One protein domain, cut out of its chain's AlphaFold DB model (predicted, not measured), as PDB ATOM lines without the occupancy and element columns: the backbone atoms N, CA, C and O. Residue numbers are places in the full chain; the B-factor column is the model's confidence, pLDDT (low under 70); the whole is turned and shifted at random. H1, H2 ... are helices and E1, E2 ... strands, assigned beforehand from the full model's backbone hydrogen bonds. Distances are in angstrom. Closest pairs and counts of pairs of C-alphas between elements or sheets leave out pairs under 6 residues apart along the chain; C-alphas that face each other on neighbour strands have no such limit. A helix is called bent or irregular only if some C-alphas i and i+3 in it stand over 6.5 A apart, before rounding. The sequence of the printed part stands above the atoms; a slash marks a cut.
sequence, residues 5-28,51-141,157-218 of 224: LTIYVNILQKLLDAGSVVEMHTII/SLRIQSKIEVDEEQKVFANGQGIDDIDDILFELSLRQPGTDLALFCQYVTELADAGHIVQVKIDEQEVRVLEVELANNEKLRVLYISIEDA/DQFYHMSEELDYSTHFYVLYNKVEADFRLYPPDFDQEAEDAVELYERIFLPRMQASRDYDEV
ATOM      1  N   LEU A   5      22.429  -2.654 -40.204       94.38
ATOM      2  CA  LEU A   5      22.626  -3.567 -41.323       94.38
ATOM      3  C   LEU A   5      21.494  -3.441 -42.354       94.38
ATOM      4  O   LEU A   5      21.736  -3.494 -43.557       94.38
ATOM      5  N   THR A   6      20.258  -3.212 -41.893       94.94
ATOM      6  CA  THR A   6      19.114  -2.954 -42.780       94.94
ATOM      7  C   THR A   6      19.312  -1.665 -43.581       94.94
ATOM      8  O   THR A   6      19.034  -1.651 -44.776       94.94
ATOM      9  N   ILE A   7      19.823  -0.599 -42.959       95.69
ATOM     10  CA  ILE A   7      20.121   0.674 -43.636       95.69
ATOM     11  C   ILE A   7      21.211   0.469 -44.692       95.69
ATOM     12  O   ILE A   7      20.988   0.785 -45.860       95.69
ATOM     13  N   TYR A   8      22.341  -0.128 -44.302       96.88
ATOM     14  CA  TYR A   8      23.470  -0.429 -45.183       96.88
ATOM     15  C   TYR A   8      23.033  -1.173 -46.451       96.88
ATOM     16  O   TYR A   8      23.251  -0.717 -47.575       96.88
ATOM     17  N   VAL A   9      22.331  -2.294 -46.268       97.06
ATOM     18  CA  VAL A   9      21.859  -3.136 -47.371       97.06
ATOM     19  C   VAL A   9      20.798  -2.427 -48.213       97.06
ATOM     20  O   VAL A   9      20.806  -2.560 -49.437       97.06
ATOM     21  N   ASN A  10      19.920  -1.625 -47.605       97.12
ATOM     22  CA  ASN A  10      18.945  -0.834 -48.354       97.12
ATOM     23  C   ASN A  10      19.626   0.188 -49.273       97.12
ATOM     24  O   ASN A  10      19.157   0.394 -50.391       97.12
ATOM     25  N   ILE A  11      20.721   0.817 -48.842       97.81
ATOM     26  CA  ILE A  11      21.465   1.754 -49.693       97.81
ATOM     27  C   ILE A  11      22.160   1.005 -50.839       97.81
ATOM     28  O   ILE A  11      22.067   1.436 -51.989       97.81
ATOM     29  N   LEU A  12      22.759  -0.164 -50.577       97.69
ATOM     30  CA  LEU A  12      23.315  -1.030 -51.630       97.69
ATOM     31  C   LEU A  12      22.250  -1.469 -52.651       97.69
ATOM     32  O   LEU A  12      22.505  -1.455 -53.858       97.69
ATOM     33  N   GLN A  13      21.038  -1.806 -52.201       97.75
ATOM     34  CA  GLN A  13      19.923  -2.122 -53.097       97.75
ATOM     35  C   GLN A  13      19.515  -0.907 -53.938       97.75
ATOM     36  O   GLN A  13      19.320  -1.042 -55.144       97.75
ATOM     37  N   LYS A  14      19.438   0.291 -53.344       97.81
ATOM     38  CA  LYS A  14      19.143   1.532 -54.079       97.81
ATOM     39  C   LYS A  14      20.218   1.857 -55.124       97.81
ATOM     40  O   LYS A  14      19.880   2.316 -56.213       97.81
ATOM     41  N   LEU A  15      21.494   1.581 -54.837       97.31
ATOM     42  CA  LEU A  15      22.591   1.687 -55.808       97.31
ATOM     43  C   LEU A  15      22.404   0.717 -56.978       97.31
ATOM     44  O   LEU A  15      22.560   1.117 -58.136       97.31
ATOM     45  N   LEU A  16      22.037  -0.534 -56.697       96.19
ATOM     46  CA  LEU A  16      21.728  -1.526 -57.726       96.19
ATOM     47  C   LEU A  16      20.533  -1.083 -58.590       96.19
ATOM     48  O   LEU A  16      20.605  -1.144 -59.818       96.19
ATOM     49  N   ASP A  17      19.472  -0.567 -57.965       96.44
ATOM     50  CA  ASP A  17      18.273  -0.052 -58.642       96.44
ATOM     51  C   ASP A  17      18.565   1.198 -59.489       96.44
ATOM     52  O   ASP A  17      17.954   1.389 -60.542       96.44
ATOM     53  N   ALA A  18      19.543   2.016 -59.083       95.19
ATOM     54  CA  ALA A  18      20.063   3.137 -59.868       95.19
ATOM     55  C   ALA A  18      20.894   2.691 -61.090       95.19
ATOM     56  O   ALA A  18      21.346   3.529 -61.869       95.19
ATOM     57  N   GLY A  19      21.095   1.384 -61.287       94.25
ATOM     58  CA  GLY A  19      21.827   0.820 -62.420       94.25
ATOM     59  C   GLY A  19      23.335   0.718 -62.196       94.25
ATOM     60  O   GLY A  19      24.082   0.543 -63.165       94.25
ATOM     61  N   SER A  20      23.793   0.841 -60.951       94.50
ATOM     62  CA  SER A  20      25.193   0.619 -60.576       94.50
ATOM     63  C   SER A  20      25.531  -0.865 -60.668       94.50
ATOM     64  O   SER A  20      24.680  -1.736 -60.476       94.50
ATOM     65  N   VAL A  21      26.785  -1.174 -60.968       93.88
ATOM     66  CA  VAL A  21      27.305  -2.532 -60.838       93.88
ATOM     67  C   VAL A  21      27.766  -2.707 -59.400       93.88
ATOM     68  O   VAL A  21      28.577  -1.919 -58.929       93.88
ATOM     69  N   VAL A  22      27.230  -3.725 -58.728       95.00
ATOM     70  CA  VAL A  22      27.611  -4.102 -57.364       95.00
ATOM     71  C   VAL A  22      28.230  -5.494 -57.418       95.00
ATOM     72  O   VAL A  22      27.566  -6.458 -57.817       95.00
ATOM     73  N   GLU A  23      29.501  -5.597 -57.055       93.75
ATOM     74  CA  GLU A  23      30.241  -6.855 -56.970       93.75
ATOM     75  C   GLU A  23      30.653  -7.098 -55.523       93.75
ATOM     76  O   GLU A  23      31.084  -6.191 -54.823       93.75
ATOM     77  N   MET A  24      30.435  -8.319 -55.057       91.81
ATOM     78  CA  MET A  24      30.739  -8.752 -53.705       91.81
ATOM     79  C   MET A  24      32.031  -9.554 -53.734       91.81
ATOM     80  O   MET A  24      32.111 -10.531 -54.479       91.81
ATOM     81  N   HIS A  25      32.996  -9.177 -52.908       89.06
ATOM     82  CA  HIS A  25      34.269  -9.868 -52.738       89.06
ATOM     83  C   HIS A  25      34.369 -10.356 -51.294       89.06
ATOM     84  O   HIS A  25      34.212  -9.570 -50.360       89.06
ATOM     85  N   THR A  26      34.584 -11.656 -51.106       82.38
ATOM     86  CA  THR A  26      34.766 -12.236 -49.769       82.38
ATOM     87  C   THR A  26      36.237 -12.217 -49.397       82.38
ATOM     88  O   THR A  26      37.051 -12.841 -50.079       82.38
ATOM     89  N   ILE A  27      36.572 -11.540 -48.301       68.44
ATOM     90  CA  ILE A  27      37.925 -11.531 -47.756       68.44
ATOM     91  C   ILE A  27      38.132 -12.869 -47.040       68.44
ATOM     92  O   ILE A  27      37.528 -13.139 -46.009       68.44
ATOM     93  N   ILE A  28      38.963 -13.746 -47.603       55.50
ATOM     94  CA  ILE A  28      39.365 -14.980 -46.918       55.50
ATOM     95  C   ILE A  28      40.656 -14.682 -46.157       55.50
ATOM     96  O   ILE A  28      41.747 -14.729 -46.732       55.50
ATOM     97  N   SER A  51      34.649 -13.589 -56.216       81.94
ATOM     98  CA  SER A  51      33.812 -12.453 -56.596       81.94
ATOM     99  C   SER A  51      32.438 -12.916 -57.082       81.94
ATOM    100  O   SER A  51      32.299 -13.838 -57.895       81.94
ATOM    101  N   LEU A  52      31.390 -12.257 -56.594       86.19
ATOM    102  CA  LEU A  52      30.011 -12.466 -57.015       86.19
ATOM    103  C   LEU A  52      29.404 -11.140 -57.455       86.19
ATOM    104  O   LEU A  52      29.122 -10.256 -56.652       86.19
ATOM    105  N   ARG A  53      29.083 -11.034 -58.743       92.00
ATOM    106  CA  ARG A  53      28.299  -9.909 -59.244       92.00
ATOM    107  C   ARG A  53      26.826 -10.038 -58.854       92.00
ATOM    108  O   ARG A  53      26.147 -10.995 -59.246       92.00
ATOM    109  N   ILE A  54      26.300  -9.031 -58.167       91.94
ATOM    110  CA  ILE A  54      24.885  -8.957 -57.802       91.94
ATOM    111  C   ILE A  54      24.089  -8.525 -59.035       91.94
ATOM    112  O   ILE A  54      24.436  -7.564 -59.720       91.94
ATOM    113  N   GLN A  55      23.049  -9.285 -59.377       89.81
ATOM    114  CA  GLN A  55      22.310  -9.090 -60.626       89.81
ATOM    115  C   GLN A  55      20.993  -8.371 -60.405       89.81
ATOM    116  O   GLN A  55      20.563  -7.617 -61.275       89.81
ATOM    117  N   SER A  56      20.329  -8.653 -59.286       88.88
ATOM    118  CA  SER A  56      18.954  -8.199 -59.092       88.88
ATOM    119  C   SER A  56      18.614  -7.765 -57.682       88.88
ATOM    120  O   SER A  56      17.740  -6.917 -57.536       88.88
ATOM    121  N   LYS A  57      19.210  -8.374 -56.651       95.12
ATOM    122  CA  LYS A  57      18.737  -8.135 -55.290       95.12
ATOM    123  C   LYS A  57      19.806  -8.348 -54.232       95.12
ATOM    124  O   LYS A  57      20.497  -9.367 -54.273       95.12
ATOM    125  N   ILE A  58      19.850  -7.436 -53.273       95.56
ATOM    126  CA  ILE A  58      20.487  -7.579 -51.973       95.56
ATOM    127  C   ILE A  58      19.454  -7.224 -50.893       95.56
ATOM    128  O   ILE A  58      18.728  -6.240 -51.019       95.56
ATOM    129  N   GLU A  59      19.306  -8.060 -49.872       95.69
ATOM    130  CA  GLU A  59      18.289  -7.860 -48.836       95.69
ATOM    131  C   GLU A  59      18.706  -8.418 -47.478       95.69
ATOM    132  O   GLU A  59      19.620  -9.235 -47.390       95.69
ATOM    133  N   VAL A  60      18.010  -7.978 -46.429       94.12
ATOM    134  CA  VAL A  60      18.138  -8.497 -45.065       94.12
ATOM    135  C   VAL A  60      16.857  -9.241 -44.706       94.12
ATOM    136  O   VAL A  60      15.761  -8.721 -44.930       94.12
ATOM    137  N   ASP A  61      16.980 -10.449 -44.166       92.69
ATOM    138  CA  ASP A  61      15.830 -11.226 -43.703       92.69
ATOM    139  C   ASP A  61      15.377 -10.845 -42.277       92.69
ATOM    140  O   ASP A  61      15.929  -9.967 -41.606       92.69
ATOM    141  N   GLU A  62      14.335 -11.520 -41.791       87.56
ATOM    142  CA  GLU A  62      13.801 -11.304 -40.440       87.56
ATOM    143  C   GLU A  62      14.797 -11.688 -39.326       87.56
ATOM    144  O   GLU A  62      14.683 -11.181 -38.209       87.56
ATOM    145  N   GLU A  63      15.785 -12.539 -39.623       88.62
ATOM    146  CA  GLU A  63      16.857 -12.968 -38.715       88.62
ATOM    147  C   GLU A  63      18.117 -12.084 -38.812       88.62
ATOM    148  O   GLU A  63      19.120 -12.391 -38.171       88.62
ATOM    149  N   GLN A  64      18.065 -10.980 -39.569       88.19
ATOM    150  CA  GLN A  64      19.193 -10.073 -39.824       88.19
ATOM    151  C   GLN A  64      20.348 -10.705 -40.614       88.19
ATOM    152  O   GLN A  64      21.498 -10.293 -40.480       88.19
ATOM    153  N   LYS A  65      20.047 -11.675 -41.477       90.69
ATOM    154  CA  LYS A  65      21.007 -12.248 -42.425       90.69
ATOM    155  C   LYS A  65      20.915 -11.549 -43.769       90.69
ATOM    156  O   LYS A  65      19.817 -11.276 -44.258       90.69
ATOM    157  N   VAL A  66      22.070 -11.292 -44.375       92.94
ATOM    158  CA  VAL A  66      22.147 -10.668 -45.697       92.94
ATOM    159  C   VAL A  66      22.075 -11.739 -46.778       92.94
ATOM    160  O   VAL A  66      22.719 -12.784 -46.684       92.94
ATOM    161  N   PHE A  67      21.306 -11.465 -47.827       93.44
ATOM    162  CA  PHE A  67      21.211 -12.305 -49.012       93.44
ATOM    163  C   PHE A  67      21.500 -11.490 -50.268       93.44
ATOM    164  O   PHE A  67      20.861 -10.467 -50.499       93.44
ATOM    165  N   ALA A  68      22.392 -11.986 -51.126       92.31
ATOM    166  CA  ALA A  68      22.675 -11.431 -52.448       92.31
ATOM    167  C   ALA A  68      22.268 -12.438 -53.532       92.31
ATOM    168  O   ALA A  68      22.727 -13.578 -53.551       92.31
ATOM    169  N   ASN A  69      21.360 -12.052 -54.434       90.81
ATOM    170  CA  ASN A  69      20.746 -12.945 -55.431       90.81
ATOM    171  C   ASN A  69      20.208 -14.272 -54.830       90.81
ATOM    172  O   ASN A  69      20.222 -15.312 -55.489       90.81
ATOM    173  N   GLY A  70      19.749 -14.250 -53.573       88.50
ATOM    174  CA  GLY A  70      19.269 -15.433 -52.850       88.50
ATOM    175  C   GLY A  70      20.360 -16.324 -52.240       88.50
ATOM    176  O   GLY A  70      20.024 -17.360 -51.670       88.50
ATOM    177  N   GLN A  71      21.638 -15.948 -52.334       87.94
ATOM    178  CA  GLN A  71      22.738 -16.585 -51.603       87.94
ATOM    179  C   GLN A  71      22.952 -15.861 -50.275       87.94
ATOM    180  O   GLN A  71      23.063 -14.638 -50.264       87.94
ATOM    181  N   GLY A  72      22.966 -16.615 -49.173       88.44
ATOM    182  CA  GLY A  72      23.231 -16.068 -47.843       88.44
ATOM    183  C   GLY A  72      24.700 -15.693 -47.676       88.44
ATOM    184  O   GLY A  72      25.573 -16.379 -48.207       88.44
ATOM    185  N   ILE A  73      24.940 -14.608 -46.949       89.38
ATOM    186  CA  ILE A  73      26.260 -14.108 -46.569       89.38
ATOM    187  C   ILE A  73      26.425 -14.367 -45.070       89.38
ATOM    188  O   ILE A  73      25.579 -13.940 -44.283       89.38
ATOM    189  N   ASP A  74      27.476 -15.100 -44.700       81.12
ATOM    190  CA  ASP A  74      27.674 -15.567 -43.323       81.12
ATOM    191  C   ASP A  74      28.271 -14.488 -42.411       81.12
ATOM    192  O   ASP A  74      27.789 -14.310 -41.294       81.12
ATOM    193  N   ASP A  75      29.269 -13.751 -42.899       86.38
ATOM    194  CA  ASP A  75      29.872 -12.624 -42.191       86.38
ATOM    195  C   ASP A  75      29.898 -11.419 -43.123       86.38
ATOM    196  O   ASP A  75      30.465 -11.506 -44.204       86.38
ATOM    197  N   ILE A  76      29.208 -10.339 -42.757       89.19
ATOM    198  CA  ILE A  76      29.136  -9.117 -43.569       89.19
ATOM    199  C   ILE A  76      30.327  -8.190 -43.301       89.19
ATOM    200  O   ILE A  76      30.630  -7.352 -44.151       89.19
ATOM    201  N   ASP A  77      30.992  -8.340 -42.150       86.44
ATOM    202  CA  ASP A  77      32.152  -7.528 -41.777       86.44
ATOM    203  C   ASP A  77      33.358  -7.869 -42.683       86.44
ATOM    204  O   ASP A  77      34.152  -6.989 -43.009       86.44
ATOM    205  N   ASP A  78      33.418  -9.107 -43.192       85.38
ATOM    206  CA  ASP A  78      34.470  -9.619 -44.089       85.38
ATOM    207  C   ASP A  78      34.161  -9.435 -45.589       85.38
ATOM    208  O   ASP A  78      34.834 -10.000 -46.462       85.38
ATOM    209  N   ILE A  79      33.110  -8.686 -45.928       89.38
ATOM    210  CA  ILE A  79      32.678  -8.506 -47.316       89.38
ATOM    211  C   ILE A  79      33.000  -7.111 -47.808       89.38
ATOM    212  O   ILE A  79      32.465  -6.114 -47.321       89.38
ATOM    213  N   LEU A  80      33.773  -7.071 -48.889       92.12
ATOM    214  CA  LEU A  80      34.016  -5.864 -49.649       92.12
ATOM    215  C   LEU A  80      33.044  -5.770 -50.827       92.12
ATOM    216  O   LEU A  80      33.041  -6.623 -51.717       92.12
ATOM    217  N   PHE A  81      32.249  -4.704 -50.867       94.44
ATOM    218  CA  PHE A  81      31.425  -4.392 -52.030       94.44
ATOM    219  C   PHE A  81      32.147  -3.408 -52.936       94.44
ATOM    220  O   PHE A  81      32.454  -2.284 -52.551       94.44
ATOM    221  N   GLU A  82      32.372  -3.818 -54.173       95.88
ATOM    222  CA  GLU A  82      32.836  -2.948 -55.235       95.88
ATOM    223  C   GLU A  82      31.638  -2.361 -55.986       95.88
ATOM    224  O   GLU A  82      30.761  -3.077 -56.479       95.88
ATOM    225  N   LEU A  83      31.617  -1.037 -56.091       96.44
ATOM    226  CA  LEU A  83      30.621  -0.263 -56.810       96.44
ATOM    227  C   LEU A  83      31.270   0.372 -58.035       96.44
ATOM    228  O   LEU A  83      32.281   1.070 -57.933       96.44
ATOM    229  N   SER A  84      30.664   0.180 -59.201       93.56
ATOM    230  CA  SER A  84      31.116   0.825 -60.434       93.56
ATOM    231  C   SER A  84      29.960   1.266 -61.325       93.56
ATOM    232  O   SER A  84      28.823   0.789 -61.235       93.56
ATOM    233  N   LEU A  85      30.254   2.224 -62.201       91.19
ATOM    234  CA  LEU A  85      29.291   2.788 -63.135       91.19
ATOM    235  C   LEU A  85      29.198   1.945 -64.412       91.19
ATOM    236  O   LEU A  85      30.190   1.448 -64.943       91.19
ATOM    237  N   ARG A  86      27.994   1.846 -64.981       85.25
ATOM    238  CA  ARG A  86      27.757   1.251 -66.300       85.25
ATOM    239  C   ARG A  86      26.974   2.217 -67.175       85.25
ATOM    240  O   ARG A  86      25.750   2.244 -67.141       85.25
ATOM    241  N   GLN A  87      27.654   2.953 -68.047       79.56
ATOM    242  CA  GLN A  87      26.988   3.820 -69.024       79.56
ATOM    243  C   GLN A  87      26.451   3.027 -70.235       79.56
ATOM    244  O   GLN A  87      27.103   2.075 -70.682       79.56
ATOM    245  N   PRO A  88      25.272   3.378 -70.792       76.19
ATOM    246  CA  PRO A  88      24.352   4.464 -70.408       76.19
ATOM    247  C   PRO A  88      23.281   4.062 -69.363       76.19
ATOM    248  O   PRO A  88      22.185   4.610 -69.363       76.19
ATOM    249  N   GLY A  89      23.527   3.035 -68.545       84.81
ATOM    250  CA  GLY A  89      22.524   2.417 -67.669       84.81
ATOM    251  C   GLY A  89      22.433   2.970 -66.245       84.81
ATOM    252  O   GLY A  89      21.418   2.726 -65.603       84.81
ATOM    253  N   THR A  90      23.452   3.676 -65.753       91.50
ATOM    254  CA  THR A  90      23.485   4.177 -64.370       91.50
ATOM    255  C   THR A  90      22.987   5.619 -64.269       91.50
ATOM    256  O   THR A  90      23.471   6.493 -64.994       91.50
ATOM    257  N   ASP A  91      22.066   5.878 -63.339       93.38
ATOM    258  CA  ASP A  91      21.698   7.228 -62.910       93.38
ATOM    259  C   ASP A  91      22.810   7.791 -62.019       93.38
ATOM    260  O   ASP A  91      22.981   7.400 -60.865       93.38
ATOM    261  N   LEU A  92      23.597   8.699 -62.590       91.44
ATOM    262  CA  LEU A  92      24.779   9.258 -61.944       91.44
ATOM    263  C   LEU A  92      24.450  10.081 -60.700       91.44
ATOM    264  O   LEU A  92      25.214  10.058 -59.742       91.44
ATOM    265  N   ALA A  93      23.327  10.802 -60.709       92.50
ATOM    266  CA  ALA A  93      22.952  11.641 -59.578       92.50
ATOM    267  C   ALA A  93      22.591  10.766 -58.378       92.50
ATOM    268  O   ALA A  93      23.069  11.007 -57.271       92.50
ATOM    269  N   LEU A  94      21.819   9.701 -58.620       95.25
ATOM    270  CA  LEU A  94      21.494   8.716 -57.593       95.25
ATOM    271  C   LEU A  94      22.728   7.931 -57.136       95.25
ATOM    272  O   LEU A  94      22.863   7.672 -55.945       95.25
ATOM    273  N   PHE A  95      23.649   7.589 -58.043       95.44
ATOM    274  CA  PHE A  95      24.911   6.948 -57.670       95.44
ATOM    275  C   PHE A  95      25.712   7.808 -56.686       95.44
ATOM    276  O   PHE A  95      26.022   7.349 -55.590       95.44
ATOM    277  N   CYS A  96      25.993   9.064 -57.045       94.38
ATOM    278  CA  CYS A  96      26.704  10.010 -56.183       94.38
ATOM    279  C   CYS A  96      26.011  10.177 -54.830       94.38
ATOM    280  O   CYS A  96      26.661  10.104 -53.787       94.38
ATOM    281  N   GLN A  97      24.684  10.336 -54.852       94.56
ATOM    282  CA  GLN A  97      23.877  10.477 -53.648       94.56
ATOM    283  C   GLN A  97      24.038   9.266 -52.723       94.56
ATOM    284  O   GLN A  97      24.327   9.445 -51.546       94.56
ATOM    285  N   TYR A  98      23.870   8.045 -53.231       97.19
ATOM    286  CA  TYR A  98      23.874   6.852 -52.385       97.19
ATOM    287  C   TYR A  98      25.276   6.413 -51.947       97.19
ATOM    288  O   TYR A  98      25.421   5.894 -50.844       97.19
ATOM    289  N   VAL A  99      26.320   6.652 -52.751       96.38
ATOM    290  CA  VAL A  99      27.711   6.453 -52.300       96.38
ATOM    291  C   VAL A  99      28.044   7.421 -51.162       96.38
ATOM    292  O   VAL A  99      28.617   7.017 -50.154       96.38
ATOM    293  N   THR A 100      27.628   8.681 -51.288       94.75
ATOM    294  CA  THR A 100      27.777   9.681 -50.221       94.75
ATOM    295  C   THR A 100      26.960   9.305 -48.985       94.75
ATOM    296  O   THR A 100      27.448   9.406 -47.865       94.75
ATOM    297  N   GLU A 101      25.743   8.795 -49.174       95.25
ATOM    298  CA  GLU A 101      24.871   8.338 -48.091       95.25
ATOM    299  C   GLU A 101      25.497   7.179 -47.286       95.25
ATOM    300  O   GLU A 101      25.388   7.157 -46.062       95.25
ATOM    301  N   LEU A 102      26.219   6.253 -47.936       95.88
ATOM    302  CA  LEU A 102      26.991   5.208 -47.244       95.88
ATOM    303  C   LEU A 102      28.102   5.799 -46.364       95.88
ATOM    304  O   LEU A 102      28.267   5.370 -45.220       95.88
ATOM    305  N   ALA A 103      28.848   6.776 -46.888       92.81
ATOM    306  CA  ALA A 103      29.909   7.449 -46.143       92.81
ATOM    307  C   ALA A 103      29.346   8.231 -44.944       92.81
ATOM    308  O   ALA A 103      29.896   8.158 -43.844       92.81
ATOM    309  N   ASP A 104      28.213   8.916 -45.122       90.69
ATOM    310  CA  ASP A 104      27.504   9.616 -44.048       90.69
ATOM    311  C   ASP A 104      27.053   8.671 -42.953       90.69
ATOM    312  O   ASP A 104      27.315   8.931 -41.778       90.69
ATOM    313  N   ALA A 105      26.426   7.556 -43.332       90.56
ATOM    314  CA  ALA A 105      25.937   6.538 -42.413       90.56
ATOM    315  C   ALA A 105      27.057   5.862 -41.601       90.56
ATOM    316  O   ALA A 105      26.758   5.055 -40.729       90.56
ATOM    317  N   GLY A 106      28.330   6.198 -41.841       88.69
ATOM    318  CA  GLY A 106      29.474   5.740 -41.053       88.69
ATOM    319  C   GLY A 106      30.177   4.523 -41.637       88.69
ATOM    320  O   GLY A 106      31.125   4.014 -41.042       88.69
ATOM    321  N   HIS A 107      29.761   4.058 -42.811       92.69
ATOM    322  CA  HIS A 107      30.439   2.967 -43.495       92.69
ATOM    323  C   HIS A 107      31.755   3.444 -44.113       92.69
ATOM    324  O   HIS A 107      31.992   4.640 -44.317       92.69
ATOM    325  N   ILE A 108      32.669   2.507 -44.350       90.88
ATOM    326  CA  ILE A 108      33.947   2.835 -44.975       90.88
ATOM    327  C   ILE A 108      33.708   2.822 -46.476       90.88
ATOM    328  O   ILE A 108      33.353   1.788 -47.032       90.88
ATOM    329  N   VAL A 109      33.891   3.974 -47.112       93.88
ATOM    330  CA  VAL A 109      33.871   4.115 -48.567       93.88
ATOM    331  C   VAL A 109      35.263   4.552 -48.995       93.88
ATOM    332  O   VAL A 109      35.765   5.575 -48.531       93.88
ATOM    333  N   GLN A 110      35.895   3.770 -49.855       93.88
ATOM    334  CA  GLN A 110      37.255   3.976 -50.329       93.88
ATOM    335  C   GLN A 110      37.297   4.083 -51.848       93.88
ATOM    336  O   GLN A 110      36.471   3.519 -52.567       93.88
ATOM    337  N   VAL A 111      38.281   4.822 -52.342       93.56
ATOM    338  CA  VAL A 111      38.572   4.956 -53.769       93.56
ATOM    339  C   VAL A 111      40.072   5.136 -53.962       93.56
ATOM    340  O   VAL A 111      40.773   5.614 -53.068       93.56
ATOM    341  N   LYS A 112      40.574   4.764 -55.140       90.12
ATOM    342  CA  LYS A 112      41.966   4.996 -55.524       90.12
ATOM    343  C   LYS A 112      42.085   6.261 -56.376       90.12
ATOM    344  O   LYS A 112      41.545   6.303 -57.480       90.12
ATOM    345  N   ILE A 113      42.817   7.259 -55.889       88.38
ATOM    346  CA  ILE A 113      43.103   8.531 -56.570       88.38
ATOM    347  C   ILE A 113      44.622   8.679 -56.680       88.38
ATOM    348  O   ILE A 113      45.318   8.582 -55.678       88.38
ATOM    349  N   ASP A 114      45.143   8.865 -57.897       85.12
ATOM    350  CA  ASP A 114      46.583   9.041 -58.165       85.12
ATOM    351  C   ASP A 114      47.487   7.997 -57.485       85.12
ATOM    352  O   ASP A 114      48.539   8.298 -56.931       85.12
ATOM    353  N   GLU A 115      47.052   6.736 -57.540       83.25
ATOM    354  CA  GLU A 115      47.683   5.570 -56.906       83.25
ATOM    355  C   GLU A 115      47.537   5.461 -55.381       83.25
ATOM    356  O   GLU A 115      47.847   4.401 -54.833       83.25
ATOM    357  N   GLN A 116      46.983   6.473 -54.718       86.19
ATOM    358  CA  GLN A 116      46.695   6.479 -53.289       86.19
ATOM    359  C   GLN A 116      45.274   5.985 -53.006       86.19
ATOM    360  O   GLN A 116      44.314   6.399 -53.651       86.19
ATOM    361  N   GLU A 117      45.134   5.109 -52.017       88.00
ATOM    362  CA  GLU A 117      43.831   4.728 -51.482       88.00
ATOM    363  C   GLU A 117      43.397   5.739 -50.416       88.00
ATOM    364  O   GLU A 117      44.175   6.104 -49.529       88.00
ATOM    365  N   VAL A 118      42.170   6.242 -50.536       89.12
ATOM    366  CA  VAL A 118      41.651   7.330 -49.700       89.12
ATOM    367  C   VAL A 118      40.233   7.037 -49.240       89.12
ATOM    368  O   VAL A 118      39.501   6.297 -49.900       89.12
ATOM    369  N   ARG A 119      39.828   7.643 -48.121       89.88
ATOM    370  CA  ARG A 119      38.469   7.531 -47.592       89.88
ATOM    371  C   ARG A 119      37.598   8.655 -48.139       89.88
ATOM    372  O   ARG A 119      37.917   9.832 -47.993       89.88
ATOM    373  N   VAL A 120      36.498   8.272 -48.770       91.62
ATOM    374  CA  VAL A 120      35.506   9.173 -49.354       91.62
ATOM    375  C   VAL A 120      34.662   9.791 -48.246       91.62
ATOM    376  O   VAL A 120      34.139   9.086 -47.385       91.62
ATOM    377  N   LEU A 121      34.517  11.111 -48.302       89.75
ATOM    378  CA  LEU A 121      33.576  11.876 -47.486       89.75
ATOM    379  C   LEU A 121      32.329  12.234 -48.298       89.75
ATOM    380  O   LEU A 121      31.217  12.188 -47.782       89.75
ATOM    381  N   GLU A 122      32.515  12.568 -49.575       91.94
ATOM    382  CA  GLU A 122      31.432  12.943 -50.480       91.94
ATOM    383  C   GLU A 122      31.807  12.674 -51.939       91.94
ATOM    384  O   GLU A 122      32.969  12.799 -52.335       91.94
ATOM    385  N   VAL A 123      30.804  12.317 -52.742       92.69
ATOM    386  CA  VAL A 123      30.907  12.194 -54.196       92.69
ATOM    387  C   VAL A 123      29.890  13.124 -54.841       92.69
ATOM    388  O   VAL A 123      28.688  12.990 -54.623       92.69
ATOM    389  N   GLU A 124      30.366  14.012 -55.704       91.56
ATOM    390  CA  GLU A 124      29.534  14.949 -56.453       91.56
ATOM    391  C   GLU A 124      29.684  14.762 -57.969       91.56
ATOM    392  O   GLU A 124      30.673  14.223 -58.480       91.56
ATOM    393  N   LEU A 125      28.689  15.243 -58.714       90.38
ATOM    394  CA  LEU A 125      28.769  15.327 -60.168       90.38
ATOM    395  C   LEU A 125      29.536  16.584 -60.569       90.38
ATOM    396  O   LEU A 125      29.009  17.693 -60.487       90.38
ATOM    397  N   ALA A 126      30.755  16.412 -61.083       87.25
ATOM    398  CA  ALA A 126      31.519  17.523 -61.646       87.25
ATOM    399  C   ALA A 126      30.856  18.056 -62.926       87.25
ATOM    400  O   ALA A 126      30.821  19.260 -63.182       87.25
ATOM    401  N   ASN A 127      30.345  17.137 -63.750       82.06
ATOM    402  CA  ASN A 127      29.585  17.409 -64.963       82.06
ATOM    403  C   ASN A 127      28.782  16.151 -65.365       82.06
ATOM    404  O   ASN A 127      28.763  15.160 -64.640       82.06
ATOM    405  N   ASN A 128      28.133  16.168 -66.533       77.50
ATOM    406  CA  ASN A 128      27.339  15.033 -67.033       77.50
ATOM    407  C   ASN A 128      28.165  13.770 -67.352       77.50
ATOM    408  O   ASN A 128      27.585  12.764 -67.759       77.50
ATOM    409  N   GLU A 129      29.495  13.854 -67.278       79.00
ATOM    410  CA  GLU A 129      30.448  12.833 -67.710       79.00
ATOM    411  C   GLU A 129      31.472  12.425 -66.642       79.00
ATOM    412  O   GLU A 129      32.207  11.464 -66.853       79.00
ATOM    413  N   LYS A 130      31.556  13.140 -65.515       86.81
ATOM    414  CA  LYS A 130      32.641  12.959 -64.548       86.81
ATOM    415  C   LYS A 130      32.205  13.195 -63.115       86.81
ATOM    416  O   LYS A 130      31.315  14.004 -62.839       86.81
ATOM    417  N   LEU A 131      32.904  12.518 -62.213       91.94
ATOM    418  CA  LEU A 131      32.705  12.609 -60.774       91.94
ATOM    419  C   LEU A 131      33.766  13.508 -60.142       91.94
ATOM    420  O   LEU A 131      34.848  13.691 -60.698       91.94
ATOM    421  N   ARG A 132      33.483  14.035 -58.958       92.69
ATOM    422  CA  ARG A 132      34.491  14.596 -58.061       92.69
ATOM    423  C   ARG A 132      34.293  14.007 -56.676       92.69
ATOM    424  O   ARG A 132      33.164  13.732 -56.280       92.69
ATOM    425  N   VAL A 133      35.394  13.785 -55.974       92.44
ATOM    426  CA  VAL A 133      35.392  13.169 -54.653       92.44
ATOM    427  C   VAL A 133      36.059  14.112 -53.667       92.44
ATOM    428  O   VAL A 133      37.201  14.524 -53.875       92.44
ATOM    429  N   LEU A 134      35.363  14.401 -52.575       91.38
ATOM    430  CA  LEU A 134      35.962  14.949 -51.369       91.38
ATOM    431  C   LEU A 134      36.437  13.780 -50.501       91.38
ATOM    432  O   LEU A 134      35.664  12.858 -50.225       91.38
ATOM    433  N   TYR A 135      37.698  13.800 -50.079       90.50
ATOM    434  CA  TYR A 135      38.321  12.682 -49.374       90.50
ATOM    435  C   TYR A 135      39.320  13.117 -48.302       90.50
ATOM    436  O   TYR A 135      39.786  14.257 -48.272       90.50
ATOM    437  N   ILE A 136      39.682  12.157 -47.455       87.12
ATOM    438  CA  ILE A 136      40.789  12.211 -46.497       87.12
ATOM    439  C   ILE A 136      41.724  11.016 -46.735       87.12
ATOM    440  O   ILE A 136      41.289   9.959 -47.205       87.12
ATOM    441  N   SER A 137      43.020  11.169 -46.454       82.12
ATOM    442  CA  SER A 137      43.955  10.042 -46.526       82.12
ATOM    443  C   SER A 137      43.599   8.971 -45.479       82.12
ATOM    444  O   SER A 137      43.068   9.295 -44.416       82.12
ATOM    445  N   ILE A 138      43.866   7.687 -45.756       75.69
ATOM    446  CA  ILE A 138      43.593   6.615 -44.775       75.69
ATOM    447  C   ILE A 138      44.414   6.826 -43.495       75.69
ATOM    448  O   ILE A 138      43.874   6.701 -42.401       75.69
ATOM    449  N   GLU A 139      45.686   7.214 -43.629       70.19
ATOM    450  CA  GLU A 139      46.573   7.473 -42.488       70.19
ATOM    451  C   GLU A 139      46.028   8.569 -41.562       70.19
ATOM    452  O   GLU A 139      46.171   8.470 -40.345       70.19
ATOM    453  N   ASP A 140      45.386   9.600 -42.117       65.62
ATOM    454  CA  ASP A 140      44.762  10.663 -41.327       65.62
ATOM    455  C   ASP A 140      43.397  10.237 -40.765       65.62
ATOM    456  O   ASP A 140      43.047  10.627 -39.654       65.62
ATOM    457  N   ALA A 141      42.647   9.391 -41.479       58.31
ATOM    458  CA  ALA A 141      41.361   8.859 -41.021       58.31
ATOM    459  C   ALA A 141      41.487   7.869 -39.846       58.31
ATOM    460  O   ALA A 141      40.541   7.708 -39.076       58.31
ATOM    461  N   ASP A 157      40.935  23.396 -42.841       44.09
ATOM    462  CA  ASP A 157      41.708  23.617 -44.076       44.09
ATOM    463  C   ASP A 157      42.940  22.716 -44.342       44.09
ATOM    464  O   ASP A 157      43.637  22.946 -45.333       44.09
ATOM    465  N   GLN A 158      43.265  21.712 -43.512       52.44
ATOM    466  CA  GLN A 158      44.520  20.943 -43.677       52.44
ATOM    467  C   GLN A 158      44.393  19.443 -43.962       52.44
ATOM    468  O   GLN A 158      45.378  18.869 -44.420       52.44
ATOM    469  N   PHE A 159      43.234  18.815 -43.749       65.50
ATOM    470  CA  PHE A 159      43.130  17.345 -43.805       65.50
ATOM    471  C   PHE A 159      42.288  16.799 -44.957       65.50
ATOM    472  O   PHE A 159      42.486  15.656 -45.366       65.50
ATOM    473  N   TYR A 160      41.359  17.590 -45.497       76.12
ATOM    474  CA  TYR A 160      40.550  17.154 -46.628       76.12
ATOM    475  C   TYR A 160      41.124  17.632 -47.954       76.12
ATOM    476  O   TYR A 160      41.700  18.714 -48.094       76.12
ATOM    477  N   HIS A 161      40.901  16.809 -48.962       84.62
ATOM    478  CA  HIS A 161      41.317  17.059 -50.321       84.62
ATOM    479  C   HIS A 161      40.141  16.840 -51.255       84.62
ATOM    480  O   HIS A 161      39.260  16.019 -51.011       84.62
ATOM    481  N   MET A 162      40.147  17.594 -52.344       89.19
ATOM    482  CA  MET A 162      39.194  17.432 -53.425       89.19
ATOM    483  C   MET A 162      39.936  16.840 -54.616       89.19
ATOM    484  O   MET A 162      40.982  17.357 -55.011       89.19
ATOM    485  N   SER A 163      39.400  15.766 -55.184       90.81
ATOM    486  CA  SER A 163      39.988  15.119 -56.350       90.81
ATOM    487  C   SER A 163      39.902  16.016 -57.587       90.81
ATOM    488  O   SER A 163      39.019  16.872 -57.710       90.81
ATOM    489  N   GLU A 164      40.764  15.759 -58.569       88.38
ATOM    490  CA  GLU A 164      40.444  16.141 -59.945       88.38
ATOM    491  C   GLU A 164      39.218  15.351 -60.450       88.38
ATOM    492  O   GLU A 164      38.707  14.449 -59.780       88.38
ATOM    493  N   GLU A 165      38.692  15.716 -61.622       90.12
ATOM    494  CA  GLU A 165      37.528  15.033 -62.192       90.12
ATOM    495  C   GLU A 165      37.856  13.556 -62.496       90.12
ATOM    496  O   GLU A 165      38.715  13.270 -63.333       90.12
ATOM    497  N   LEU A 166      37.151  12.627 -61.850       87.81
ATOM    498  CA  LEU A 166      37.346  11.184 -61.987       87.81
ATOM    499  C   LEU A 166      36.513  10.606 -63.140       87.81
ATOM    500  O   LEU A 166      35.392  11.053 -63.405       87.81
ATOM    501  N   ASP A 167      37.066   9.590 -63.807       85.31
ATOM    502  CA  ASP A 167      36.414   8.866 -64.907       85.31
ATOM    503  C   ASP A 167      35.405   7.828 -64.374       85.31
ATOM    504  O   ASP A 167      35.485   7.362 -63.238       85.31
ATOM    505  N   TYR A 168      34.473   7.402 -65.217       80.94
ATOM    506  CA  TYR A 168      33.485   6.359 -64.955       80.94
ATOM    507  C   TYR A 168      34.061   4.969 -64.724       80.94
ATOM    508  O   TYR A 168      33.363   4.104 -64.202       80.94
ATOM    509  N   SER A 169      35.318   4.742 -65.104       84.38
ATOM    510  CA  SER A 169      36.050   3.530 -64.734       84.38
ATOM    511  C   SER A 169      36.514   3.532 -63.276       84.38
ATOM    512  O   SER A 169      37.258   2.642 -62.885       84.38
ATOM    513  N   THR A 170      36.164   4.548 -62.485       90.25
ATOM    514  CA  THR A 170      36.497   4.595 -61.060       90.25
ATOM    515  C   THR A 170      35.638   3.596 -60.296       90.25
ATOM    516  O   THR A 170      34.413   3.580 -60.426       90.25
ATOM    517  N   HIS A 171      36.305   2.781 -59.485       93.50
ATOM    518  CA  HIS A 171      35.687   1.794 -58.613       93.50
ATOM    519  C   HIS A 171      35.686   2.321 -57.179       93.50
ATOM    520  O   HIS A 171      36.699   2.847 -56.713       93.50
ATOM    521  N   PHE A 172      34.551   2.186 -56.500       95.62
ATOM    522  CA  PHE A 172      34.400   2.518 -55.088       95.62
ATOM    523  C   PHE A 172      34.286   1.231 -54.286       95.62
ATOM    524  O   PHE A 172      33.585   0.306 -54.684       95.62
ATOM    525  N   TYR A 173      34.960   1.193 -53.151       95.31
ATOM    526  CA  TYR A 173      35.088   0.027 -52.293       95.31
ATOM    527  C   TYR A 173      34.382   0.322 -50.979       95.31
ATOM    528  O   TYR A 173      34.685   1.320 -50.328       95.31
ATOM    529  N   VAL A 174      33.393  -0.491 -50.627       95.38
ATOM    530  CA  VAL A 174      32.527  -0.253 -49.474       95.38
ATOM    531  C   VAL A 174      32.601  -1.422 -48.511       95.38
ATOM    532  O   VAL A 174      32.343  -2.565 -48.891       95.38
ATOM    533  N   LEU A 175      32.911  -1.107 -47.255       93.31
ATOM    534  CA  LEU A 175      32.891  -2.042 -46.138       93.31
ATOM    535  C   LEU A 175      31.840  -1.608 -45.124       93.31
ATOM    536  O   LEU A 175      31.699  -0.422 -44.792       93.31
ATOM    537  N   TYR A 176      31.128  -2.596 -44.596       93.50
ATOM    538  CA  TYR A 176      30.235  -2.380 -43.476       93.50
ATOM    539  C   TYR A 176      31.055  -2.035 -42.224       93.50
ATOM    540  O   TYR A 176      32.044  -2.679 -41.902       93.50
ATOM    541  N   ASN A 177      30.648  -0.981 -41.518       90.12
ATOM    542  CA  ASN A 177      31.273  -0.567 -40.263       90.12
ATOM    543  C   ASN A 177      30.180  -0.318 -39.235       90.12
ATOM    544  O   ASN A 177      29.582   0.759 -39.191       90.12
ATOM    545  N   LYS A 178      29.899  -1.342 -38.431       89.69
ATOM    546  CA  LYS A 178      28.850  -1.284 -37.416       89.69
ATOM    547  C   LYS A 178      29.130  -0.229 -36.349       89.69
ATOM    548  O   LYS A 178      28.218   0.490 -35.970       89.69
ATOM    549  N   VAL A 179      30.369  -0.152 -35.859       86.69
ATOM    550  CA  VAL A 179      30.731   0.682 -34.699       86.69
ATOM    551  C   VAL A 179      30.542   2.164 -35.009       86.69
ATOM    552  O   VAL A 179      29.900   2.877 -34.240       86.69
ATOM    553  N   GLU A 180      31.070   2.613 -36.145       85.06
ATOM    554  CA  GLU A 180      30.946   4.004 -36.581       85.06
ATOM    555  C   GLU A 180      29.490   4.342 -36.922       85.06
ATOM    556  O   GLU A 180      28.978   5.385 -36.518       85.06
ATOM    557  N   ALA A 181      28.789   3.440 -37.607       88.94
ATOM    558  CA  ALA A 181      27.392   3.655 -37.948       88.94
ATOM    559  C   ALA A 181      26.481   3.718 -36.709       88.94
ATOM    560  O   ALA A 181      25.597   4.574 -36.647       88.94
ATOM    561  N   ASP A 182      26.716   2.871 -35.695       87.00
ATOM    562  CA  ASP A 182      26.013   2.919 -34.402       87.00
ATOM    563  C   ASP A 182      26.245   4.270 -33.719       87.00
ATOM    564  O   ASP A 182      25.296   4.902 -33.251       87.00
ATOM    565  N   PHE A 183      27.491   4.749 -33.706       83.25
ATOM    566  CA  PHE A 183      27.841   6.042 -33.122       83.25
ATOM    567  C   PHE A 183      27.143   7.220 -33.820       83.25
ATOM    568  O   PHE A 183      26.664   8.140 -33.154       83.25
ATOM    569  N   ARG A 184      27.050   7.194 -35.154       82.75
ATOM    570  CA  ARG A 184      26.428   8.273 -35.939       82.75
ATOM    571  C   ARG A 184      24.909   8.278 -35.853       82.75
ATOM    572  O   ARG A 184      24.305   9.351 -35.754       82.75
ATOM    573  N   LEU A 185      24.291   7.097 -35.894       84.56
ATOM    574  CA  LEU A 185      22.838   6.964 -35.873       84.56
ATOM    575  C   LEU A 185      22.255   7.262 -34.488       84.56
ATOM    576  O   LEU A 185      21.182   7.862 -34.403       84.56
ATOM    577  N   TYR A 186      22.963   6.887 -33.419       81.44
ATOM    578  CA  TYR A 186      22.489   7.009 -32.042       81.44
ATOM    579  C   TYR A 186      23.346   7.988 -31.228       81.44
ATOM    580  O   TYR A 186      24.299   7.585 -30.556       81.44
ATOM    581  N   PRO A 187      22.988   9.285 -31.214       68.31
ATOM    582  CA  PRO A 187      23.575  10.237 -30.281       68.31
ATOM    583  C   PRO A 187      23.420   9.760 -28.823       68.31
ATOM    584  O   PRO A 187      22.459   9.051 -28.525       68.31
ATOM    585  N   PRO A 188      24.269  10.215 -27.878       64.69
ATOM    586  CA  PRO A 188      24.300   9.725 -26.489       64.69
ATOM    587  C   PRO A 188      22.973   9.771 -25.709       64.69
ATOM    588  O   PRO A 188      22.850   9.112 -24.679       64.69
ATOM    589  N   ASP A 189      22.001  10.558 -26.178       62.00
ATOM    590  CA  ASP A 189      20.684  10.728 -25.560       62.00
ATOM    591  C   ASP A 189      19.604   9.772 -26.119       62.00
ATOM    592  O   ASP A 189      18.454   9.841 -25.683       62.00
ATOM    593  N   PHE A 190      19.938   8.902 -27.081       66.44
ATOM    594  CA  PHE A 190      19.014   7.936 -27.692       66.44
ATOM    595  C   PHE A 190      19.141   6.535 -27.079       66.44
ATOM    596  O   PHE A 190      20.240   6.023 -26.874       66.44
ATOM    597  N   ASP A 191      17.995   5.899 -26.819       64.81
ATOM    598  CA  ASP A 191      17.921   4.508 -26.364       64.81
ATOM    599  C   ASP A 191      17.880   3.560 -27.572       64.81
ATOM    600  O   ASP A 191      16.841   3.395 -28.216       64.81
ATOM    601  N   GLN A 192      19.026   2.942 -27.875       64.12
ATOM    602  CA  GLN A 192      19.208   2.014 -28.998       64.12
ATOM    603  C   GLN A 192      18.247   0.812 -28.965       64.12
ATOM    604  O   GLN A 192      17.933   0.249 -30.010       64.12
ATOM    605  N   GLU A 193      17.773   0.397 -27.786       62.12
ATOM    606  CA  GLU A 193      16.934  -0.801 -27.644       62.12
ATOM    607  C   GLU A 193      15.445  -0.529 -27.916       62.12
ATOM    608  O   GLU A 193      14.664  -1.468 -28.096       62.12
ATOM    609  N   ALA A 194      15.036   0.742 -27.950       58.00
ATOM    610  CA  ALA A 194      13.634   1.141 -28.037       58.00
ATOM    611  C   ALA A 194      13.190   1.594 -29.440       58.00
ATOM    612  O   ALA A 194      11.985   1.606 -29.709       58.00
ATOM    613  N   GLU A 195      14.122   1.965 -30.322       71.12
ATOM    614  CA  GLU A 195      13.813   2.609 -31.606       71.12
ATOM    615  C   GLU A 195      14.115   1.726 -32.827       71.12
ATOM    616  O   GLU A 195      15.053   0.934 -32.845       71.12
ATOM    617  N   ASP A 196      13.293   1.856 -33.872       86.12
ATOM    618  CA  ASP A 196      13.531   1.200 -35.158       86.12
ATOM    619  C   ASP A 196      14.589   1.991 -35.945       86.12
ATOM    620  O   ASP A 196      14.386   3.169 -36.252       86.12
ATOM    621  N   ALA A 197      15.722   1.355 -36.257       88.50
ATOM    622  CA  ALA A 197      16.891   2.029 -36.826       88.50
ATOM    623  C   ALA A 197      16.574   2.764 -38.140       88.50
ATOM    624  O   ALA A 197      16.995   3.904 -38.330       88.50
ATOM    625  N   VAL A 198      15.802   2.138 -39.034       91.12
ATOM    626  CA  VAL A 198      15.387   2.729 -40.316       91.12
ATOM    627  C   VAL A 198      14.476   3.933 -40.092       91.12
ATOM    628  O   VAL A 198      14.655   4.956 -40.750       91.12
ATOM    629  N   GLU A 199      13.537   3.862 -39.147       90.25
ATOM    630  CA  GLU A 199      12.682   5.008 -38.828       90.25
ATOM    631  C   GLU A 199      13.504   6.202 -38.317       90.25
ATOM    632  O   GLU A 199      13.308   7.331 -38.778       90.25
ATOM    633  N   LEU A 200      14.438   5.963 -37.393       89.19
ATOM    634  CA  LEU A 200      15.339   6.992 -36.872       89.19
ATOM    635  C   LEU A 200      16.197   7.596 -37.993       89.19
ATOM    636  O   LEU A 200      16.328   8.820 -38.110       89.19
ATOM    637  N   TYR A 201      16.724   6.733 -38.855       91.00
ATOM    638  CA  TYR A 201      17.546   7.114 -39.989       91.00
ATOM    639  C   TYR A 201      16.801   8.032 -40.966       91.00
ATOM    640  O   TYR A 201      17.271   9.123 -41.290       91.00
ATOM    641  N   GLU A 202      15.595   7.647 -41.382       91.31
ATOM    642  CA  GLU A 202      14.804   8.406 -42.353       91.31
ATOM    643  C   GLU A 202      14.222   9.699 -41.774       91.31
ATOM    644  O   GLU A 202      14.135  10.714 -42.468       91.31
ATOM    645  N   ARG A 203      13.800   9.689 -40.503       89.56
ATOM    646  CA  ARG A 203      13.103  10.834 -39.895       89.56
ATOM    647  C   ARG A 203      14.039  11.873 -39.297       89.56
ATOM    648  O   ARG A 203      13.627  13.026 -39.166       89.56
ATOM    649  N   ILE A 204      15.237  11.473 -38.874       87.25
ATOM    650  CA  ILE A 204      16.147  12.338 -38.116       87.25
ATOM    651  C   ILE A 204      17.515  12.421 -38.784       87.25
ATOM    652  O   ILE A 204      17.965  13.534 -39.051       87.25
ATOM    653  N   PHE A 205      18.172  11.289 -39.045       88.94
ATOM    654  CA  PHE A 205      19.551  11.286 -39.542       88.94
ATOM    655  C   PHE A 205      19.660  11.907 -40.942       88.94
ATOM    656  O   PHE A 205      20.308  12.941 -41.100       88.94
ATOM    657  N   LEU A 206      18.965  11.350 -41.938       89.31
ATOM    658  CA  LEU A 206      19.022  11.819 -43.326       89.31
ATOM    659  C   LEU A 206      18.679  13.312 -43.476       89.31
ATOM    660  O   LEU A 206      19.468  14.032 -44.091       89.31
ATOM    661  N   PRO A 207      17.579  13.835 -42.888       89.25
ATOM    662  CA  PRO A 207      17.276  15.262 -42.965       89.25
ATOM    663  C   PRO A 207      18.356  16.158 -42.350       89.25
ATOM    664  O   PRO A 207      18.559  17.272 -42.825       89.25
ATOM    665  N   ARG A 208      19.058  15.698 -41.302       86.94
ATOM    666  CA  ARG A 208      20.178  16.450 -40.715       86.94
ATOM    667  C   ARG A 208      21.376  16.490 -41.653       86.94
ATOM    668  O   ARG A 208      21.922  17.567 -41.853       86.94
ATOM    669  N   MET A 209      21.744  15.358 -42.255       88.12
ATOM    670  CA  MET A 209      22.860  15.296 -43.208       88.12
ATOM    671  C   MET A 209      22.592  16.160 -44.447       88.12
ATOM    672  O   MET A 209      23.485  16.849 -44.933       88.12
ATOM    673  N   GLN A 210      21.349  16.165 -44.937       84.94
ATOM    674  CA  GLN A 210      20.921  17.037 -46.035       84.94
ATOM    675  C   GLN A 210      20.982  18.515 -45.641       84.94
ATOM    676  O   GLN A 210      21.539  19.318 -46.380       84.94
ATOM    677  N   ALA A 211      20.474  18.867 -44.456       86.31
ATOM    678  CA  ALA A 211      20.515  20.242 -43.974       86.31
ATOM    679  C   ALA A 211      21.952  20.755 -43.808       86.31
ATOM    680  O   ALA A 211      22.230  21.866 -44.237       86.31
ATOM    681  N   SER A 212      22.867  19.964 -43.235       83.69
ATOM    682  CA  SER A 212      24.283  20.342 -43.119       83.69
ATOM    683  C   SER A 212      24.904  20.648 -44.485       83.69
ATOM    684  O   SER A 212      25.533  21.691 -44.640       83.69
ATOM    685  N   ARG A 213      24.622  19.838 -45.512       80.50
ATOM    686  CA  ARG A 213      25.078  20.126 -46.883       80.50
ATOM    687  C   ARG A 213      24.481  21.390 -47.480       80.50
ATOM    688  O   ARG A 213      25.195  22.145 -48.127       80.50
ATOM    689  N   ASP A 214      23.200  21.658 -47.231       83.94
ATOM    690  CA  ASP A 214      22.560  22.912 -47.653       83.94
ATOM    691  C   ASP A 214      23.208  24.154 -46.997       83.94
ATOM    692  O   ASP A 214      23.019  25.275 -47.478       83.94
ATOM    693  N   TYR A 215      23.966  23.965 -45.908       82.81
ATOM    694  CA  TYR A 215      24.775  24.984 -45.232       82.81
ATOM    695  C   TYR A 215      26.279  24.899 -45.556       82.81
ATOM    696  O   TYR A 215      27.077  25.511 -44.848       82.81
ATOM    697  N   ASP A 216      26.665  24.188 -46.622       75.94
ATOM    698  CA  ASP A 216      28.058  23.962 -47.043       75.94
ATOM    699  C   ASP A 216      28.922  23.234 -45.982       75.94
ATOM    700  O   ASP A 216      30.148  23.351 -45.970       75.94
ATOM    701  N   GLU A 217      28.299  22.462 -45.084       78.75
ATOM    702  CA  GLU A 217      28.989  21.575 -44.143       78.75
ATOM    703  C   GLU A 217      29.092  20.158 -44.723       78.75
ATOM    704  O   GLU A 217      28.145  19.638 -45.313       78.75
ATOM    705  N   VAL A 218      30.222  19.487 -44.484       72.62
ATOM    706  CA  VAL A 218      30.430  18.084 -44.867       72.62
ATOM    707  C   VAL A 218      30.121  17.216 -43.649       72.62
ATOM    708  O   VAL A 218      30.904  17.227 -42.697       72.62
TER     709      VAL A 218
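What this domain is: This is residues 5 to 28, 51 to 141 and 157 to 218 of the 224 residues of an uncharacterized protein of Dictyobacter alpinus (UniProt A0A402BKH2). A strongly twisted sheet of eight strands has two helices, H1 and H2, side by side on one face and running opposite ways. A small sheet, E3 E4 E5, also packs on H1, while H5, the longest helix, passes near the beginning of H1 and the end of H2, with H4 touching it. The printed part has 177 residues, with five named helices and eleven named strands in the order H1 E1 E2 E3 E4 E5 E6 H2 E7 E8 E9 H3 E10 E11 H4 H5. Both sheets are antiparallel, the large one in the order E2 E1 E6 E11 E7 E8 E9 E10, and the class is mixed, helices and strands. The whole is compact and rounded, with a radius of gyration of the C-alphas of 16.0 A and spans of 43 by 38 by 30 A.

How they stand to each other: The large sheet runs from edge strand E2, residues 51 to 54, through E1, residues 21 to 26, E6, residues 79 to 84, E11, residues 172 to 175, E7, residues 108 to 113, E8, residues 116 to 127, and E9, residues 130 to 137, to edge strand E10, residues 160 to 162. Pairs within hydrogen-bond range include N 24 and O 52 at 2.8 A, N 23 and O 82 at 2.9 A, N 81 and O 174 at 2.9 A, N 110 and O 173 at 2.8 A, N 113 and O 116 at 2.8 A, N 124 and O 132 at 2.9 A, and N 135 and O 161 at 2.9 A. E7 E8 E9 is a meander, each strand the antiparallel neighbour of the one before; E8 bends by 97 degrees at residue 119 and E9 by 52 degrees at residue 134. H1, residues 5 to 17, is on this sheet at a height of 9.6 A, over E1 and only just not over E6, on which 2 of its C-alphas fall. H2, residues 92 to 104, is on the same face; its closest C-alphas to E8 are those of Thr 100 and Glu 122, 4.9 A apart. E6, H2, E7 is a split strand-helix-strand unit, with E11 between the two strands and a right-handed crossover. H1 and H2 touch at a shallow tilt of 13 degrees, opposite ways, closest at the C-alphas of Leu 15 and Phe 95, 6.0 A. H1 is also on the sheet of E3, residues 58 to 60, E4, residues 66 to 68, and E5, residues 71 to 73, a second meander; they make two layers, a helix on one face of a sheet. There N 59 and O 67, 2.9 A, and N 68 and O 71, 2.9 A, are within hydrogen-bond range, and the C-alphas of Gln 13 and Ile 58 are the closest of H1 and E3, 5.6 A. H5, residues 197 to 214, touches H1 with residues 197 to 201 alone, at a steep tilt of 63 degrees; the closest C-alphas are those of Ile 7 and Val 198, 6.1 A. H4, residues 178 to 185, touches H5 at a steep tilt of 68 degrees, only just short of about perpendicular, closest at the C-alphas of Leu 185 and Phe 205, 6.6 A. Helix packing is mostly crossed, only just, with 1 of 3 touching pairs at a shallow tilt. H3, residues 138 to 141, is on the large sheet, over none of its strands; the C-alphas of Val 118 and Ile 138 are the closest of E8 and H3, 5.3 A. In H1, H2 and H4 every O i to N i+4 pair is within hydrogen-bond range, in H5 12 of 14, and H3 is too short for one.

Where its parts are: E8 is 23.4 A from first to last C-alpha, E9 21.5 A, H1 18.2 A and H2 18.1 A. H1 begins at C-alpha 5, (22.626, -3.567, -41.323). H5, 24.2 A long, ends at C-alpha 214, (22.560, 22.912, -47.653); it is irregular, only just, with C-alphas 203 and 206 6.9 A apart.

The domain as a whole: The C-alphas of Gly 70 and Asp 157 are the two farthest apart, 45.9 A. Residues 29 to 50 and 142 to 156 are not printed, with C-alpha gaps of 11.4 A and 15.1 A. Of the links printed whole, H4 to H5 is long. Residues 211 to 216, of which 211 to 214 belong to H5, stand free. The mean pLDDT of the printed part is 87.1; residues 27 to 28, 140 to 141, 157 to 159 and 187 to 194 are under 70.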